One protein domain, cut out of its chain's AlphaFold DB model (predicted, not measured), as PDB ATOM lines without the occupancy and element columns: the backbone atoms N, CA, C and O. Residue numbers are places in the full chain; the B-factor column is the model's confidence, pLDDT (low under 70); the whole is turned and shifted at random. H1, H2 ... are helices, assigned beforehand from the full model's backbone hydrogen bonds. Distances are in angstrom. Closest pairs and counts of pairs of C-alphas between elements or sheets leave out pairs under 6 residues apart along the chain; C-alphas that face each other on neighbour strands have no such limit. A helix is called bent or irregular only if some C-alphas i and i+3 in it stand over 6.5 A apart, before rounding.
ATOM      1  N   PHE A 579     -42.926 244.131  -6.330       61.22
ATOM      2  CA  PHE A 579     -43.537 243.289  -5.301       61.22
ATOM      3  C   PHE A 579     -45.062 243.396  -5.256       61.22
ATOM      4  O   PHE A 579     -45.704 242.580  -4.594       61.22
ATOM      5  N   LYS A 580     -45.683 244.338  -5.979       63.50
ATOM      6  CA  LYS A 580     -47.143 244.352  -6.184       63.50
ATOM      7  C   LYS A 580     -47.620 243.259  -7.137       63.50
ATOM      8  O   LYS A 580     -48.825 243.016  -7.173       63.50
ATOM      9  N   TYR A 581     -46.718 242.609  -7.876       70.44
ATOM     10  CA  TYR A 581     -47.051 241.475  -8.734       70.44
ATOM     11  C   TYR A 581     -46.979 240.174  -7.937       70.44
ATOM     12  O   TYR A 581     -45.931 239.824  -7.397       70.44
ATOM     13  N   GLU A 582     -48.099 239.452  -7.874       71.88
ATOM     14  CA  GLU A 582     -48.270 238.263  -7.017       71.88
ATOM     15  C   GLU A 582     -47.321 237.106  -7.380       71.88
ATOM     16  O   GLU A 582     -47.024 236.224  -6.581       71.88
ATOM     17  N   SER A 583     -46.824 237.107  -8.612       75.19
ATOM     18  CA  SER A 583     -46.019 236.023  -9.182       75.19
ATOM     19  C   SER A 583     -44.514 236.207  -8.964       75.19
ATOM     20  O   SER A 583     -43.745 235.254  -9.074       75.19
ATOM     21  N   PHE A 584     -44.065 237.413  -8.606       77.50
ATOM     22  CA  PHE A 584     -42.638 237.702  -8.462       77.50
ATOM     23  C   PHE A 584     -42.004 237.037  -7.227       77.50
ATOM     24  O   PHE A 584     -40.964 236.390  -7.386       77.50
ATOM     25  N   PRO A 585     -42.610 237.086  -6.018       83.38
ATOM     26  CA  PRO A 585     -42.069 236.369  -4.862       83.38
ATOM     27  C   PRO A 585     -42.104 234.848  -5.047       83.38
ATOM     28  O   PRO A 585     -41.174 234.166  -4.616       83.38
ATOM     29  N   VAL A 586     -43.127 234.325  -5.741       83.38
ATOM     30  CA  VAL A 586     -43.211 232.904  -6.118       83.38
ATOM     31  C   VAL A 586     -42.043 232.525  -7.027       83.38
ATOM     32  O   VAL A 586     -41.338 231.554  -6.758       83.38
ATOM     33  N   TRP A 587     -41.802 233.305  -8.084       83.50
ATOM     34  CA  TRP A 587     -40.733 233.052  -9.050       83.50
ATOM     35  C   TRP A 587     -39.340 233.079  -8.404       83.50
ATOM     36  O   TRP A 587     -38.551 232.152  -8.595       83.50
ATOM     37  N   LEU A 588     -39.060 234.093  -7.582       78.50
ATOM     38  CA  LEU A 588     -37.806 234.202  -6.831       78.50
ATOM     39  C   LEU A 588     -37.616 233.055  -5.834       78.50
ATOM     40  O   LEU A 588     -36.514 232.516  -5.735       78.50
ATOM     41  N   GLY A 589     -38.678 232.677  -5.115       84.31
ATOM     42  CA  GLY A 589     -38.659 231.536  -4.200       84.31
ATOM     43  C   GLY A 589     -38.327 230.231  -4.922       84.31
ATOM     44  O   GLY A 589     -37.441 229.504  -4.477       84.31
ATOM     45  N   LEU A 590     -38.955 229.988  -6.079       82.75
ATOM     46  CA  LEU A 590     -38.712 228.804  -6.909       82.75
ATOM     47  C   LEU A 590     -37.268 228.734  -7.403       82.75
ATOM     48  O   LEU A 590     -36.650 227.673  -7.320       82.75
ATOM     49  N   LEU A 591     -36.717 229.843  -7.905       79.12
ATOM     50  CA  LEU A 591     -35.330 229.894  -8.375       79.12
ATOM     51  C   LEU A 591     -34.337 229.637  -7.236       79.12
ATOM     52  O   LEU A 591     -33.442 228.806  -7.384       79.12
ATOM     53  N   ALA A 592     -34.521 230.302  -6.093       80.56
ATOM     54  CA  ALA A 592     -33.629 230.152  -4.947       80.56
ATOM     55  C   ALA A 592     -33.685 228.733  -4.351       80.56
ATOM     56  O   ALA A 592     -32.639 228.147  -4.072       80.56
ATOM     57  N   ALA A 593     -34.884 228.152  -4.216       86.81
ATOM     58  CA  ALA A 593     -35.059 226.780  -3.738       86.81
ATOM     59  C   ALA A 593     -34.491 225.746  -4.718       86.81
ATOM     60  O   ALA A 593     -33.813 224.813  -4.297       86.81
ATOM     61  N   SER A 594     -34.692 225.945  -6.022       82.62
ATOM     62  CA  SER A 594     -34.148 225.057  -7.057       82.62
ATOM     63  C   SER A 594     -32.619 225.086  -7.124       82.62
ATOM     64  O   SER A 594     -31.995 224.065  -7.403       82.62
ATOM     65  N   ALA A 595     -32.010 226.243  -6.853       80.81
ATOM     66  CA  ALA A 595     -30.561 226.397  -6.745       80.81
ATOM     67  C   ALA A 595     -29.999 225.948  -5.380       80.81
ATOM     68  O   ALA A 595     -28.783 225.964  -5.192       80.81
ATOM     69  N   ASN A 596     -30.865 225.567  -4.429       87.94
ATOM     70  CA  ASN A 596     -30.518 225.312  -3.029       87.94
ATOM     71  C   ASN A 596     -29.726 226.478  -2.390       87.94
ATOM     72  O   ASN A 596     -28.823 226.273  -1.576       87.94
ATOM     73  N   ASP A 597     -30.043 227.719  -2.779       84.44
ATOM     74  CA  ASP A 597     -29.393 228.929  -2.271       84.44
ATOM     75  C   ASP A 597     -30.058 229.377  -0.965       84.44
ATOM     76  O   ASP A 597     -30.875 230.305  -0.909       84.44
ATOM     77  N   GLU A 598     -29.682 228.710   0.126       90.19
ATOM     78  CA  GLU A 598     -30.153 229.056   1.467       90.19
ATOM     79  C   GLU A 598     -29.911 230.521   1.831       90.19
ATOM     80  O   GLU A 598     -30.679 231.104   2.599       90.19
ATOM     81  N   SER A 599     -28.826 231.112   1.321       76.44
ATOM     82  CA  SER A 599     -28.468 232.491   1.631       76.44
ATOM     83  C   SER A 599     -29.502 233.447   1.044       76.44
ATOM     84  O   SER A 599     -29.991 234.335   1.743       76.44
ATOM     85  N   GLN A 600     -29.913 233.209  -0.202       76.81
ATOM     86  CA  GLN A 600     -30.930 234.002  -0.874       76.81
ATOM     87  C   GLN A 600     -32.314 233.800  -0.256       76.81
ATOM     88  O   GLN A 600     -33.040 234.780  -0.073       76.81
ATOM     89  N   ILE A 601     -32.654 232.568   0.138       85.88
ATOM     90  CA  ILE A 601     -33.914 232.273   0.832       85.88
ATOM     91  C   ILE A 601     -33.986 233.034   2.162       85.88
ATOM     92  O   ILE A 601     -34.945 233.770   2.392       85.88
ATOM     93  N   LYS A 602     -32.942 232.945   3.000       87.12
ATOM     94  CA  LYS A 602     -32.869 233.667   4.286       87.12
ATOM     95  C   LYS A 602     -32.939 235.184   4.089       87.12
ATOM     96  O   LYS A 602     -33.639 235.862   4.837       87.12
ATOM     97  N   ARG A 603     -32.266 235.732   3.068       74.88
ATOM     98  CA  ARG A 603     -32.327 237.171   2.745       74.88
ATOM     99  C   ARG A 603     -33.741 237.623   2.372       74.88
ATOM    100  O   ARG A 603     -34.177 238.678   2.831       74.88
ATOM    101  N   MET A 604     -34.465 236.830   1.582       80.62
ATOM    102  CA  MET A 604     -35.844 237.146   1.207       80.62
ATOM    103  C   MET A 604     -36.801 237.051   2.403       80.62
ATOM    104  O   MET A 604     -37.644 237.930   2.566       80.62
ATOM    105  N   MET A 605     -36.627 236.054   3.282       90.38
ATOM    106  CA  MET A 605     -37.383 235.946   4.541       90.38
ATOM    107  C   MET A 605     -37.227 237.216   5.384       90.38
ATOM    108  O   MET A 605     -38.225 237.838   5.734       90.38
ATOM    109  N   VAL A 606     -35.986 237.674   5.600       82.56
ATOM    110  CA  VAL A 606     -35.700 238.914   6.345       82.56
ATOM    111  C   VAL A 606     -36.345 240.139   5.683       82.56
ATOM    112  O   VAL A 606     -36.890 241.003   6.369       82.56
ATOM    113  N   TYR A 607     -36.308 240.233   4.349       81.19
ATOM    114  CA  TYR A 607     -36.950 241.333   3.623       81.19
ATOM    115  C   TYR A 607     -38.474 241.351   3.810       81.19
ATOM    116  O   TYR A 607     -39.048 242.420   4.039       81.19
ATOM    117  N   ILE A 608     -39.122 240.186   3.723       84.81
ATOM    118  CA  ILE A 608     -40.569 240.026   3.903       84.81
ATOM    119  C   ILE A 608     -40.965 240.309   5.358       84.81
ATOM    120  O   ILE A 608     -41.953 240.995   5.615       84.81
ATOM    121  N   GLU A 609     -40.178 239.840   6.328       87.94
ATOM    122  CA  GLU A 609     -40.394 240.113   7.751       87.94
ATOM    123  C   GLU A 609     -40.247 241.596   8.101       87.94
ATOM    124  O   GLU A 609     -40.944 242.080   8.991       87.94
ATOM    125  N   GLY A 610     -39.384 242.316   7.379       77.12
ATOM    126  CA  GLY A 610     -39.194 243.757   7.520       77.12
ATOM    127  C   GLY A 610     -40.308 244.619   6.912       77.12
ATOM    128  O   GLY A 610     -40.312 245.830   7.139       77.12
ATOM    129  N   GLN A 611     -41.244 244.041   6.148       82.19
ATOM    130  CA  GLN A 611     -42.384 244.795   5.621       82.19
ATOM    131  C   GLN A 611     -43.371 245.165   6.744       82.19
ATOM    132  O   GLN A 611     -43.517 244.414   7.712       82.19
ATOM    133  N   PRO A 612     -44.090 246.301   6.635       75.56
ATOM    134  CA  PRO A 612     -45.121 246.665   7.603       75.56
ATOM    135  C   PRO A 612     -46.178 245.554   7.750       75.56
ATOM    136  O   PRO A 612     -46.576 244.963   6.743       75.56
ATOM    137  N   PRO A 613     -46.665 245.258   8.970       82.81
ATOM    138  CA  PRO A 613     -47.734 244.281   9.158       82.81
ATOM    139  C   PRO A 613     -48.999 244.711   8.401       82.81
ATOM    140  O   PRO A 613     -49.415 245.868   8.485       82.81
ATOM    141  N   GLY A 614     -49.609 243.781   7.665       85.75
ATOM    142  CA  GLY A 614     -50.784 244.038   6.832       85.75
ATOM    143  C   GLY A 614     -50.970 242.993   5.729       85.75
ATOM    144  O   GLY A 614     -50.169 242.067   5.595       85.75
ATOM    145  N   GLU A 615     -52.019 243.162   4.921       84.31
ATOM    146  CA  GLU A 615     -52.376 242.239   3.831       84.31
ATOM    147  C   GLU A 615     -51.235 242.007   2.831       84.31
ATOM    148  O   GLU A 615     -51.026 240.874   2.401       84.31
ATOM    149  N   ASP A 616     -50.462 243.044   2.494       80.19
ATOM    150  CA  ASP A 616     -49.343 242.926   1.552       80.19
ATOM    151  C   ASP A 616     -48.197 242.072   2.100       80.19
ATOM    152  O   ASP A 616     -47.645 241.247   1.373       80.19
ATOM    153  N   ARG A 617     -47.877 242.197   3.392       89.31
ATOM    154  CA  ARG A 617     -46.875 241.339   4.032       89.31
ATOM    155  C   ARG A 617     -47.343 239.888   4.056       89.31
ATOM    156  O   ARG A 617     -46.589 239.007   3.661       89.31
ATOM    157  N   ILE A 618     -48.589 239.639   4.462       89.06
ATOM    158  CA  ILE A 618     -49.173 238.288   4.508       89.06
ATOM    159  C   ILE A 618     -49.202 237.653   3.113       89.06
ATOM    160  O   ILE A 618     -48.891 236.469   2.956       89.06
ATOM    161  N   ARG A 619     -49.530 238.446   2.089       91.19
ATOM    162  CA  ARG A 619     -49.470 238.041   0.684       91.19
ATOM    163  C   ARG A 619     -48.059 237.607   0.291       91.19
ATOM    164  O   ARG A 619     -47.897 236.489  -0.184       91.19
ATOM    165  N   MET A 620     -47.053 238.446   0.544       87.75
ATOM    166  CA  MET A 620     -45.653 238.142   0.230       87.75
ATOM    167  C   MET A 620     -45.140 236.911   0.984       87.75
ATOM    168  O   MET A 620     -44.454 236.088   0.385       87.75
ATOM    169  N   ILE A 621     -45.498 236.754   2.268       93.06
ATOM    170  CA  ILE A 621     -45.197 235.548   3.060       93.06
ATOM    171  C   ILE A 621     -45.771 234.319   2.358       93.06
ATOM    172  O   ILE A 621     -45.053 233.347   2.134       93.06
ATOM    173  N   SER A 622     -47.052 234.374   1.987       93.75
ATOM    174  CA  SER A 622     -47.750 233.249   1.368       93.75
ATOM    175  C   SER A 622     -47.153 232.890   0.004       93.75
ATOM    176  O   SER A 622     -46.818 231.736  -0.239       93.75
ATOM    177  N   GLU A 623     -46.954 233.878  -0.870       91.62
ATOM    178  CA  GLU A 623     -46.368 233.708  -2.207       91.62
ATOM    179  C   GLU A 623     -44.935 233.168  -2.141       91.62
ATOM    180  O   GLU A 623     -44.575 232.247  -2.874       91.62
ATOM    181  N   PHE A 624     -44.118 233.686  -1.224       92.94
ATOM    182  CA  PHE A 624     -42.753 233.208  -1.057       92.94
ATOM    183  C   PHE A 624     -42.705 231.779  -0.502       92.94
ATOM    184  O   PHE A 624     -41.963 230.965  -1.043       92.94
ATOM    185  N   LEU A 625     -43.533 231.448   0.502       94.31
ATOM    186  CA  LEU A 625     -43.683 230.083   1.037       94.31
ATOM    187  C   LEU A 625     -44.117 229.083  -0.042       94.31
ATOM    188  O   LEU A 625     -43.596 227.969  -0.090       94.31
ATOM    189  N   ILE A 626     -45.036 229.488  -0.921       93.50
ATOM    190  CA  ILE A 626     -45.451 228.700  -2.087       93.50
ATOM    191  C   ILE A 626     -44.270 228.502  -3.047       93.50
ATOM    192  O   ILE A 626     -44.056 227.394  -3.531       93.50
ATOM    193  N   GLY A 627     -43.489 229.556  -3.305       89.12
ATOM    194  CA  GLY A 627     -42.340 229.504  -4.207       89.12
ATOM    195  C   GLY A 627     -41.207 228.601  -3.715       89.12
ATOM    196  O   GLY A 627     -40.658 227.827  -4.491       89.12
ATOM    197  N   ILE A 628     -40.862 228.663  -2.426       92.38
ATOM    198  CA  ILE A 628     -39.803 227.815  -1.854       92.38
ATOM    199  C   ILE A 628     -40.244 226.358  -1.629       92.38
ATOM    200  O   ILE A 628     -39.396 225.475  -1.488       92.38
ATOM    201  N   GLY A 629     -41.555 226.096  -1.597       92.06
ATOM    202  CA  GLY A 629     -42.137 224.754  -1.571       92.06
ATOM    203  C   GLY A 629     -41.719 223.911  -0.361       92.06
ATOM    204  O   GLY A 629     -41.976 224.271   0.792       92.06
ATOM    205  N   GLU A 630     -41.106 222.754  -0.631       92.12
ATOM    206  CA  GLU A 630     -40.655 221.780   0.379       92.12
ATOM    207  C   GLU A 630     -39.218 222.016   0.874       92.12
ATOM    208  O   GLU A 630     -38.678 221.202   1.625       92.12
ATOM    209  N   HIS A 631     -38.574 223.117   0.479       94.56
ATOM    210  CA  HIS A 631     -37.234 223.446   0.960       94.56
ATOM    211  C   HIS A 631     -37.194 223.487   2.501       94.56
ATOM    212  O   HIS A 631     -38.113 224.001   3.135       94.56
ATOM    213  N   GLN A 632     -36.115 223.004   3.126       93.19
ATOM    214  CA  GLN A 632     -36.042 222.833   4.588       93.19
ATOM    215  C   GLN A 632     -36.350 224.112   5.395       93.19
ATOM    216  O   GLN A 632     -37.043 224.062   6.407       93.19
ATOM    217  N   LEU A 633     -35.920 225.274   4.893       93.38
ATOM    218  CA  LEU A 633     -36.188 226.587   5.504       93.38
ATOM    219  C   LEU A 633     -37.666 227.017   5.443       93.38
ATOM    220  O   LEU A 633     -38.083 227.891   6.201       93.38
ATOM    221  N   ALA A 634     -38.468 226.415   4.561       93.69
ATOM    222  CA  ALA A 634     -39.893 226.703   4.459       93.69
ATOM    223  C   ALA A 634     -40.651 226.254   5.710       93.69
ATOM    224  O   ALA A 634     -41.598 226.923   6.110       93.69
ATOM    225  N   GLY A 635     -40.227 225.152   6.344       92.12
ATOM    226  CA  GLY A 635     -40.835 224.646   7.575       92.12
ATOM    227  C   GLY A 635     -40.753 225.660   8.715       92.12
ATOM    228  O   GLY A 635     -41.779 226.016   9.294       92.12
ATOM    229  N   ASP A 636     -39.553 226.185   8.965       92.06
ATOM    230  CA  ASP A 636     -39.305 227.170  10.022       92.06
ATOM    231  C   ASP A 636     -40.044 228.490   9.756       92.06
ATOM    232  O   ASP A 636     -40.669 229.062  10.655       92.06
ATOM    233  N   PHE A 637     -40.031 228.965   8.504       95.38
ATOM    234  CA  PHE A 637     -40.723 230.198   8.125       95.38
ATOM    235  C   PHE A 637     -42.247 230.056   8.223       95.38
ATOM    236  O   PHE A 637     -42.936 230.944   8.733       95.38
ATOM    237  N   ARG A 638     -42.779 228.904   7.796       95.75
ATOM    238  CA  ARG A 638     -44.201 228.562   7.901       95.75
ATOM    239  C   ARG A 638     -44.644 228.483   9.356       95.75
ATOM    240  O   ARG A 638     -45.714 228.990   9.668       95.75
ATOM    241  N   GLU A 639     -43.848 227.884  10.242       95.62
ATOM    242  CA  GLU A 639     -44.151 227.822  11.677       95.62
ATOM    243  C   GLU A 639     -44.171 229.221  12.304       95.62
ATOM    244  O   GLU A 639     -45.113 229.570  13.013       95.62
ATOM    245  N   THR A 640     -43.180 230.052  11.965       96.31
ATOM    246  CA  THR A 640     -43.058 231.438  12.453       96.31
ATOM    247  C   THR A 640     -44.304 232.267  12.134       96.31
ATOM    248  O   THR A 640     -44.782 233.027  12.978       96.31
ATOM    249  N   HIS A 641     -44.877 232.077  10.944       96.38
ATOM    250  CA  HIS A 641     -46.067 232.798  10.485       96.38
ATOM    251  C   HIS A 641     -47.377 232.003  10.588       96.38
ATOM    252  O   HIS A 641     -48.426 232.506  10.180       96.38
ATOM    253  N   ARG A 642     -47.366 230.795  11.173       96.25
ATOM    254  CA  ARG A 642     -48.532 229.893  11.201       96.25
ATOM    255  C   ARG A 642     -49.763 230.567  11.793       96.25
ATOM    256  O   ARG A 642     -50.836 230.487  11.208       96.25
ATOM    257  N   ILE A 643     -49.617 231.253  12.926       94.81
ATOM    258  CA  ILE A 643     -50.744 231.892  13.625       94.81
ATOM    259  C   ILE A 643     -51.413 232.955  12.742       94.81
ATOM    260  O   ILE A 643     -52.639 233.041  12.712       94.81
ATOM    261  N   GLU A 644     -50.620 233.757  12.029       92.88
ATOM    262  CA  GLU A 644     -51.105 234.824  11.148       92.88
ATOM    263  C   GLU A 644     -51.823 234.245   9.919       92.88
ATOM    264  O   GLU A 644     -52.935 234.670   9.598       92.88
ATOM    265  N   LEU A 645     -51.242 233.211   9.300       94.81
ATOM    266  CA  LEU A 645     -51.829 232.506   8.157       94.81
ATOM    267  C   LEU A 645     -53.112 231.756   8.544       94.81
ATOM    268  O   LEU A 645     -54.134 231.894   7.879       94.81
ATOM    269  N   GLU A 646     -53.108 231.012   9.653       94.81
ATOM    270  CA  GLU A 646     -54.292 230.299  10.144       94.81
ATOM    271  C   GLU A 646     -55.418 231.254  10.537       94.81
ATOM    272  O   GLU A 646     -56.594 230.953  10.335       94.81
ATOM    273  N   LYS A 647     -55.073 232.402  11.129       92.69
ATOM    274  CA  LYS A 647     -56.051 233.439  11.447       92.69
ATOM    275  C   LYS A 647     -56.738 233.925  10.173       92.69
ATOM    276  O   LYS A 647     -57.957 234.000  10.154       92.69
ATOM    277  N   LEU A 648     -55.986 234.172   9.102       90.81
ATOM    278  CA  LEU A 648     -56.549 234.572   7.813       90.81
ATOM    279  C   LEU A 648     -57.457 233.488   7.208       90.81
ATOM    280  O   LEU A 648     -58.543 233.796   6.724       90.81
ATOM    281  N   VAL A 649     -57.042 232.220   7.296       92.94
ATOM    282  CA  VAL A 649     -57.829 231.053   6.861       92.94
ATOM    283  C   VAL A 649     -59.143 230.917   7.646       92.94
ATOM    284  O   VAL A 649     -60.154 230.512   7.072       92.94
ATOM    285  N   ARG A 650     -59.152 231.255   8.945       91.06
ATOM    286  CA  ARG A 650     -60.346 231.201   9.810       91.06
ATOM    287  C   ARG A 650     -61.269 232.410   9.652       91.06
ATOM    288  O   ARG A 650     -62.485 232.238   9.620       91.06
ATOM    289  N   ASP A 651     -60.701 233.612   9.593       83.50
ATOM    290  CA  ASP A 651     -61.438 234.860   9.811       83.50
ATOM    291  C   ASP A 651     -62.045 235.447   8.521       83.50
ATOM    292  O   ASP A 651     -62.933 236.296   8.606       83.50
ATOM    293  N   ALA A 652     -61.609 235.022   7.327       64.50
ATOM    294  CA  ALA A 652     -61.888 235.768   6.099       64.50
ATOM    295  C   ALA A 652     -62.317 234.910   4.890       64.50
ATOM    296  O   ALA A 652     -61.474 234.477   4.109       64.50
ATOM    297  N   PRO A 653     -63.621 234.820   4.562       58.88
ATOM    298  CA  PRO A 653     -64.059 234.687   3.176       58.88
ATOM    299  C   PRO A 653     -64.042 236.077   2.508       58.88
ATOM    300  O   PRO A 653     -65.064 236.579   2.033       58.88
ATOM    301  N   GLU A 654     -62.897 236.759   2.529       61.00
ATOM    302  CA  GLU A 654     -62.777 238.101   1.963       61.00
ATOM    303  C   GLU A 654     -62.709 238.097   0.431       61.00
ATOM    304  O   GLU A 654     -62.336 237.124  -0.236       61.00
ATOM    305  N   LYS A 655     -63.054 239.252  -0.149       60.97
ATOM    306  CA  LYS A 655     -63.087 239.478  -1.598       60.97
ATOM    307  C   LYS A 655     -61.726 239.275  -2.274       60.97
ATOM    308  O   LYS A 655     -61.732 239.035  -3.475       60.97
ATOM    309  N   SER A 656     -60.592 239.353  -1.571       78.81
ATOM    310  CA  SER A 656     -59.249 239.332  -2.179       78.81
ATOM    311  C   SER A 656     -58.724 237.927  -2.511       78.81
ATOM    312  O   SER A 656     -57.966 237.784  -3.467       78.81
ATOM    313  N   GLY A 657     -59.119 236.875  -1.782       87.19
ATOM    314  CA  GLY A 657     -58.595 235.510  -1.967       87.19
ATOM    315  C   GLY A 657     -57.278 235.213  -1.237       87.19
ATOM    316  O   GLY A 657     -56.583 234.277  -1.622       87.19
ATOM    317  N   LEU A 658     -56.888 236.029  -0.247       90.06
ATOM    318  CA  LEU A 658     -55.662 235.800   0.536       90.06
ATOM    319  C   LEU A 658     -55.753 234.535   1.398       90.06
ATOM    320  O   LEU A 658     -54.749 233.867   1.603       90.06
ATOM    321  N   ASP A 659     -56.953 234.184   1.851       91.81
ATOM    322  CA  ASP A 659     -57.273 232.943   2.560       91.81
ATOM    323  C   ASP A 659     -56.844 231.693   1.775       91.81
ATOM    324  O   ASP A 659     -56.343 230.737   2.363       91.81
ATOM    325  N   LEU A 660     -56.963 231.727   0.442       93.44
ATOM    326  CA  LEU A 660     -56.514 230.650  -0.449       93.44
ATOM    327  C   LEU A 660     -54.991 230.508  -0.438       93.44
ATOM    328  O   LEU A 660     -54.476 229.405  -0.266       93.44
ATOM    329  N   LEU A 661     -54.287 231.632  -0.603       92.62
ATOM    330  CA  LEU A 661     -52.824 231.676  -0.598       92.62
ATOM    331  C   LEU A 661     -52.270 231.269   0.769       92.62
ATOM    332  O   LEU A 661     -51.293 230.533   0.828       92.62
ATOM    333  N   ALA A 662     -52.908 231.700   1.857       94.19
ATOM    334  CA  ALA A 662     -52.502 231.348   3.209       94.19
ATOM    335  C   ALA A 662     -52.695 229.852   3.497       94.19
ATOM    336  O   ALA A 662     -51.795 229.225   4.054       94.19
ATOM    337  N   ALA A 663     -53.822 229.260   3.082       94.88
ATOM    338  CA  ALA A 663     -54.044 227.817   3.199       94.88
ATOM    339  C   ALA A 663     -53.015 227.014   2.383       94.88
ATOM    340  O   ALA A 663     -52.431 226.059   2.893       94.88
ATOM    341  N   GLU A 664     -52.726 227.444   1.152       95.25
ATOM    342  CA  GLU A 664     -51.701 226.821   0.307       95.25
ATOM    343  C   GLU A 664     -50.299 226.945   0.928       95.25
ATOM    344  O   GLU A 664     -49.566 225.961   1.010       95.25
ATOM    345  N   ALA A 665     -49.942 228.126   1.437       95.06
ATOM    346  CA  ALA A 665     -48.664 228.384   2.094       95.06
ATOM    347  C   ALA A 665     -48.474 227.573   3.386       95.06
ATOM    348  O   ALA A 665     -47.346 227.202   3.717       95.06
ATOM    349  N   LEU A 666     -49.565 227.252   4.094       95.81
ATOM    350  CA  LEU A 666     -49.578 226.329   5.234       95.81
ATOM    351  C   LEU A 666     -49.383 224.857   4.827       95.81
ATOM    352  O   LEU A 666     -49.195 224.011   5.699       95.81
ATOM    353  N   GLY A 667     -49.389 224.553   3.527       93.50
ATOM    354  CA  GLY A 667     -49.345 223.192   2.997       93.50
ATOM    355  C   GLY A 667     -50.704 222.486   3.001       93.50
ATOM    356  O   GLY A 667     -50.767 221.304   2.676       93.50
ATOM    357  N   ASP A 668     -51.796 223.185   3.335       95.31
ATOM    358  CA  ASP A 668     -53.156 222.637   3.335       95.31
ATOM    359  C   ASP A 668     -53.863 222.951   2.007       95.31
ATOM    360  O   ASP A 668     -54.783 223.770   1.897       95.31
ATOM    361  N   VAL A 669     -53.378 222.296   0.952       95.00
ATOM    362  CA  VAL A 669     -53.895 222.444  -0.416       95.00
ATOM    363  C   VAL A 669     -55.374 222.042  -0.491       95.00
ATOM    364  O   VAL A 669     -56.164 222.681  -1.191       95.00
ATOM    365  N   ASP A 670     -55.792 221.034   0.279       94.62
ATOM    366  CA  ASP A 670     -57.184 220.593   0.353       94.62
ATOM    367  C   ASP A 670     -58.106 221.691   0.892       94.62
ATOM    368  O   ASP A 670     -59.181 221.932   0.316       94.62
ATOM    369  N   GLN A 671     -57.690 222.373   1.961       93.94
ATOM    370  CA  GLN A 671     -58.399 223.523   2.510       93.94
ATOM    371  C   GLN A 671     -58.391 224.706   1.539       93.94
ATOM    372  O   GLN A 671     -59.427 225.353   1.385       93.94
ATOM    373  N   ALA A 672     -57.297 224.955   0.813       94.50
ATOM    374  CA  ALA A 672     -57.258 225.986  -0.228       94.50
ATOM    375  C   ALA A 672     -58.305 225.719  -1.330       94.50
ATOM    376  O   ALA A 672     -59.097 226.601  -1.671       94.50
ATOM    377  N   PHE A 673     -58.407 224.478  -1.826       94.31
ATOM    378  CA  PHE A 673     -59.461 224.082  -2.774       94.31
ATOM    379  C   PHE A 673     -60.871 224.163  -2.164       94.31
ATOM    380  O   PHE A 673     -61.830 224.509  -2.860       94.31
ATOM    381  N   HIS A 674     -61.023 223.862  -0.871       92.56
ATOM    382  CA  HIS A 674     -62.301 223.988  -0.170       92.56
ATOM    383  C   HIS A 674     -62.756 225.453  -0.076       92.56
ATOM    384  O   HIS A 674     -63.880 225.778  -0.464       92.56
ATOM    385  N   LEU A 675     -61.863 226.351   0.344       91.31
ATOM    386  CA  LEU A 675     -62.090 227.797   0.416       91.31
ATOM    387  C   LEU A 675     -62.342 228.424  -0.963       91.31
ATOM    388  O   LEU A 675     -63.135 229.363  -1.090       91.31
ATOM    389  N   ALA A 676     -61.713 227.895  -2.017       91.25
ATOM    390  CA  ALA A 676     -61.977 228.323  -3.388       91.25
ATOM    391  C   ALA A 676     -63.424 228.009  -3.809       91.25
ATOM    392  O   ALA A 676     -64.056 228.810  -4.498       91.25
ATOM    393  N   LYS A 677     -63.971 226.878  -3.340       89.50
ATOM    394  CA  LYS A 677     -65.340 226.429  -3.629       89.50
ATOM    395  C   LYS A 677     -66.410 227.105  -2.759       89.50
ATOM    396  O   LYS A 677     -67.514 227.332  -3.241       89.50
ATOM    397  N   LEU A 678     -66.104 227.436  -1.499       85.94
ATOM    398  CA  LEU A 678     -67.052 228.012  -0.521       85.94
ATOM    399  C   LEU A 678     -67.535 229.438  -0.834       85.94
ATOM    400  O   LEU A 678     -68.381 229.991  -0.129       85.94
ATOM    401  N   TYR A 679     -67.000 230.071  -1.868       77.50
ATOM    402  CA  TYR A 679     -67.283 231.468  -2.125       77.50
ATOM    403  C   TYR A 679     -68.720 231.683  -2.647       77.50
ATOM    404  O   TYR A 679     -69.055 231.257  -3.744       77.50
ATOM    405  N   ASN A 680     -69.585 232.378  -1.896       61.88
ATOM    406  CA  ASN A 680     -71.025 232.513  -2.202       61.88
ATOM    407  C   ASN A 680     -71.449 233.808  -2.947       61.88
ATOM    408  O   ASN A 680     -72.594 233.883  -3.379       61.88
ATOM    409  N   GLN A 681     -70.570 234.796  -3.183       64.88
ATOM    410  CA  GLN A 681     -70.914 236.084  -3.845       64.88
ATOM    411  C   GLN A 681     -70.357 236.200  -5.295       64.88
ATOM    412  O   GLN A 681     -70.213 235.173  -5.955       64.88
ATOM    413  N   GLN A 682     -70.112 237.388  -5.870       72.31
ATOM    414  CA  GLN A 682     -69.402 237.560  -7.161       72.31
ATOM    415  C   GLN A 682     -67.894 237.741  -6.920       72.31
ATOM    416  O   GLN A 682     -67.517 238.773  -6.352       72.31
TER     417      GLN A 682
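This is residues 579 to 682 of the 1233 residues of an uncharacterized protein of Anaerolineaceae bacterium (UniProt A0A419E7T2). The bent helix H4 runs along one side of an elongated body of helices, its arm H4a packed on a three-helix bundle of H1, H2 and H3 and its arm H4b packed on H5, which pairs with H6 as a hairpin at the other end. H3 lies in the middle and joins the two halves, packing on H1 and H2 as well as on H5. The printed part has 104 residues with six named helices, H1 to H6 in chain order, and no named strand; the class is all helix. It is compact, with a radius of gyration of the C-alphas of 13.3 A, and spans 42 by 27 by 24 A.

H4, residues 632 to 651, begins at C-alpha 632 (-36.042, 222.833, 4.588). By its hydrogen bonds it was assigned as one helix, but it is bent: C-alphas 640 and 643 are 7.8 A apart. Its arms are H4a, residues 632 to 640, 13.6 A long, and H4b, residues 643 to 651, 11.7 A. H3, residues 615 to 628, is 20.0 A long. H1, residues 583 to 594, begins at (-46.019, 236.023, -9.182) and is 16.3 A long, as is H2, residues 598 to 609. H5 holds residues 658 to 665, and H6, residues 669 to 677, ends at (-65.340, 226.429, -3.629).

H4a and H4b stand at a steep tilt of 63 degrees. H4a forms a hairpin with H3, which touches it with residues 625 to 628 alone; the closest C-alphas are those of Leu 625 and Ala 634, 6.1 A apart. H4a also touches H2, closest at the C-alphas of Met 605 and Phe 637, 7.6 A. H4b touches H5 at a steep tilt of 47 degrees, with the C-alphas of Val 649 and Asp 659 closest at 4.7 A. H3 is the hub, touching four other helices. H1, H2 and H3 form an up and down bundle, each running against the one before it. H3 touches H1, closest at the C-alphas of Val 586 and Gly 627, 4.0 A, and H5, closest at those of Ser 622 and Ala 665, 5.0 A. H5 and H6 form a hairpin, closest at the C-alphas of Leu 660 and Ala 672, 4.7 A. H6 and H3 are apart. Every O i to N i+4 pair is within hydrogen-bond range in H1, H2, H3, H4b, H5 and H6; in H4a 4 of 5 are.

The two C-alphas farthest apart, those of Ser 599 and Gln 681, are 42.9 A apart. The printed part has no cut and no long link. The mean pLDDT of the printed part is 86.1; residues 579 to 580, 652 to 655 and 680 to 681 are under 70.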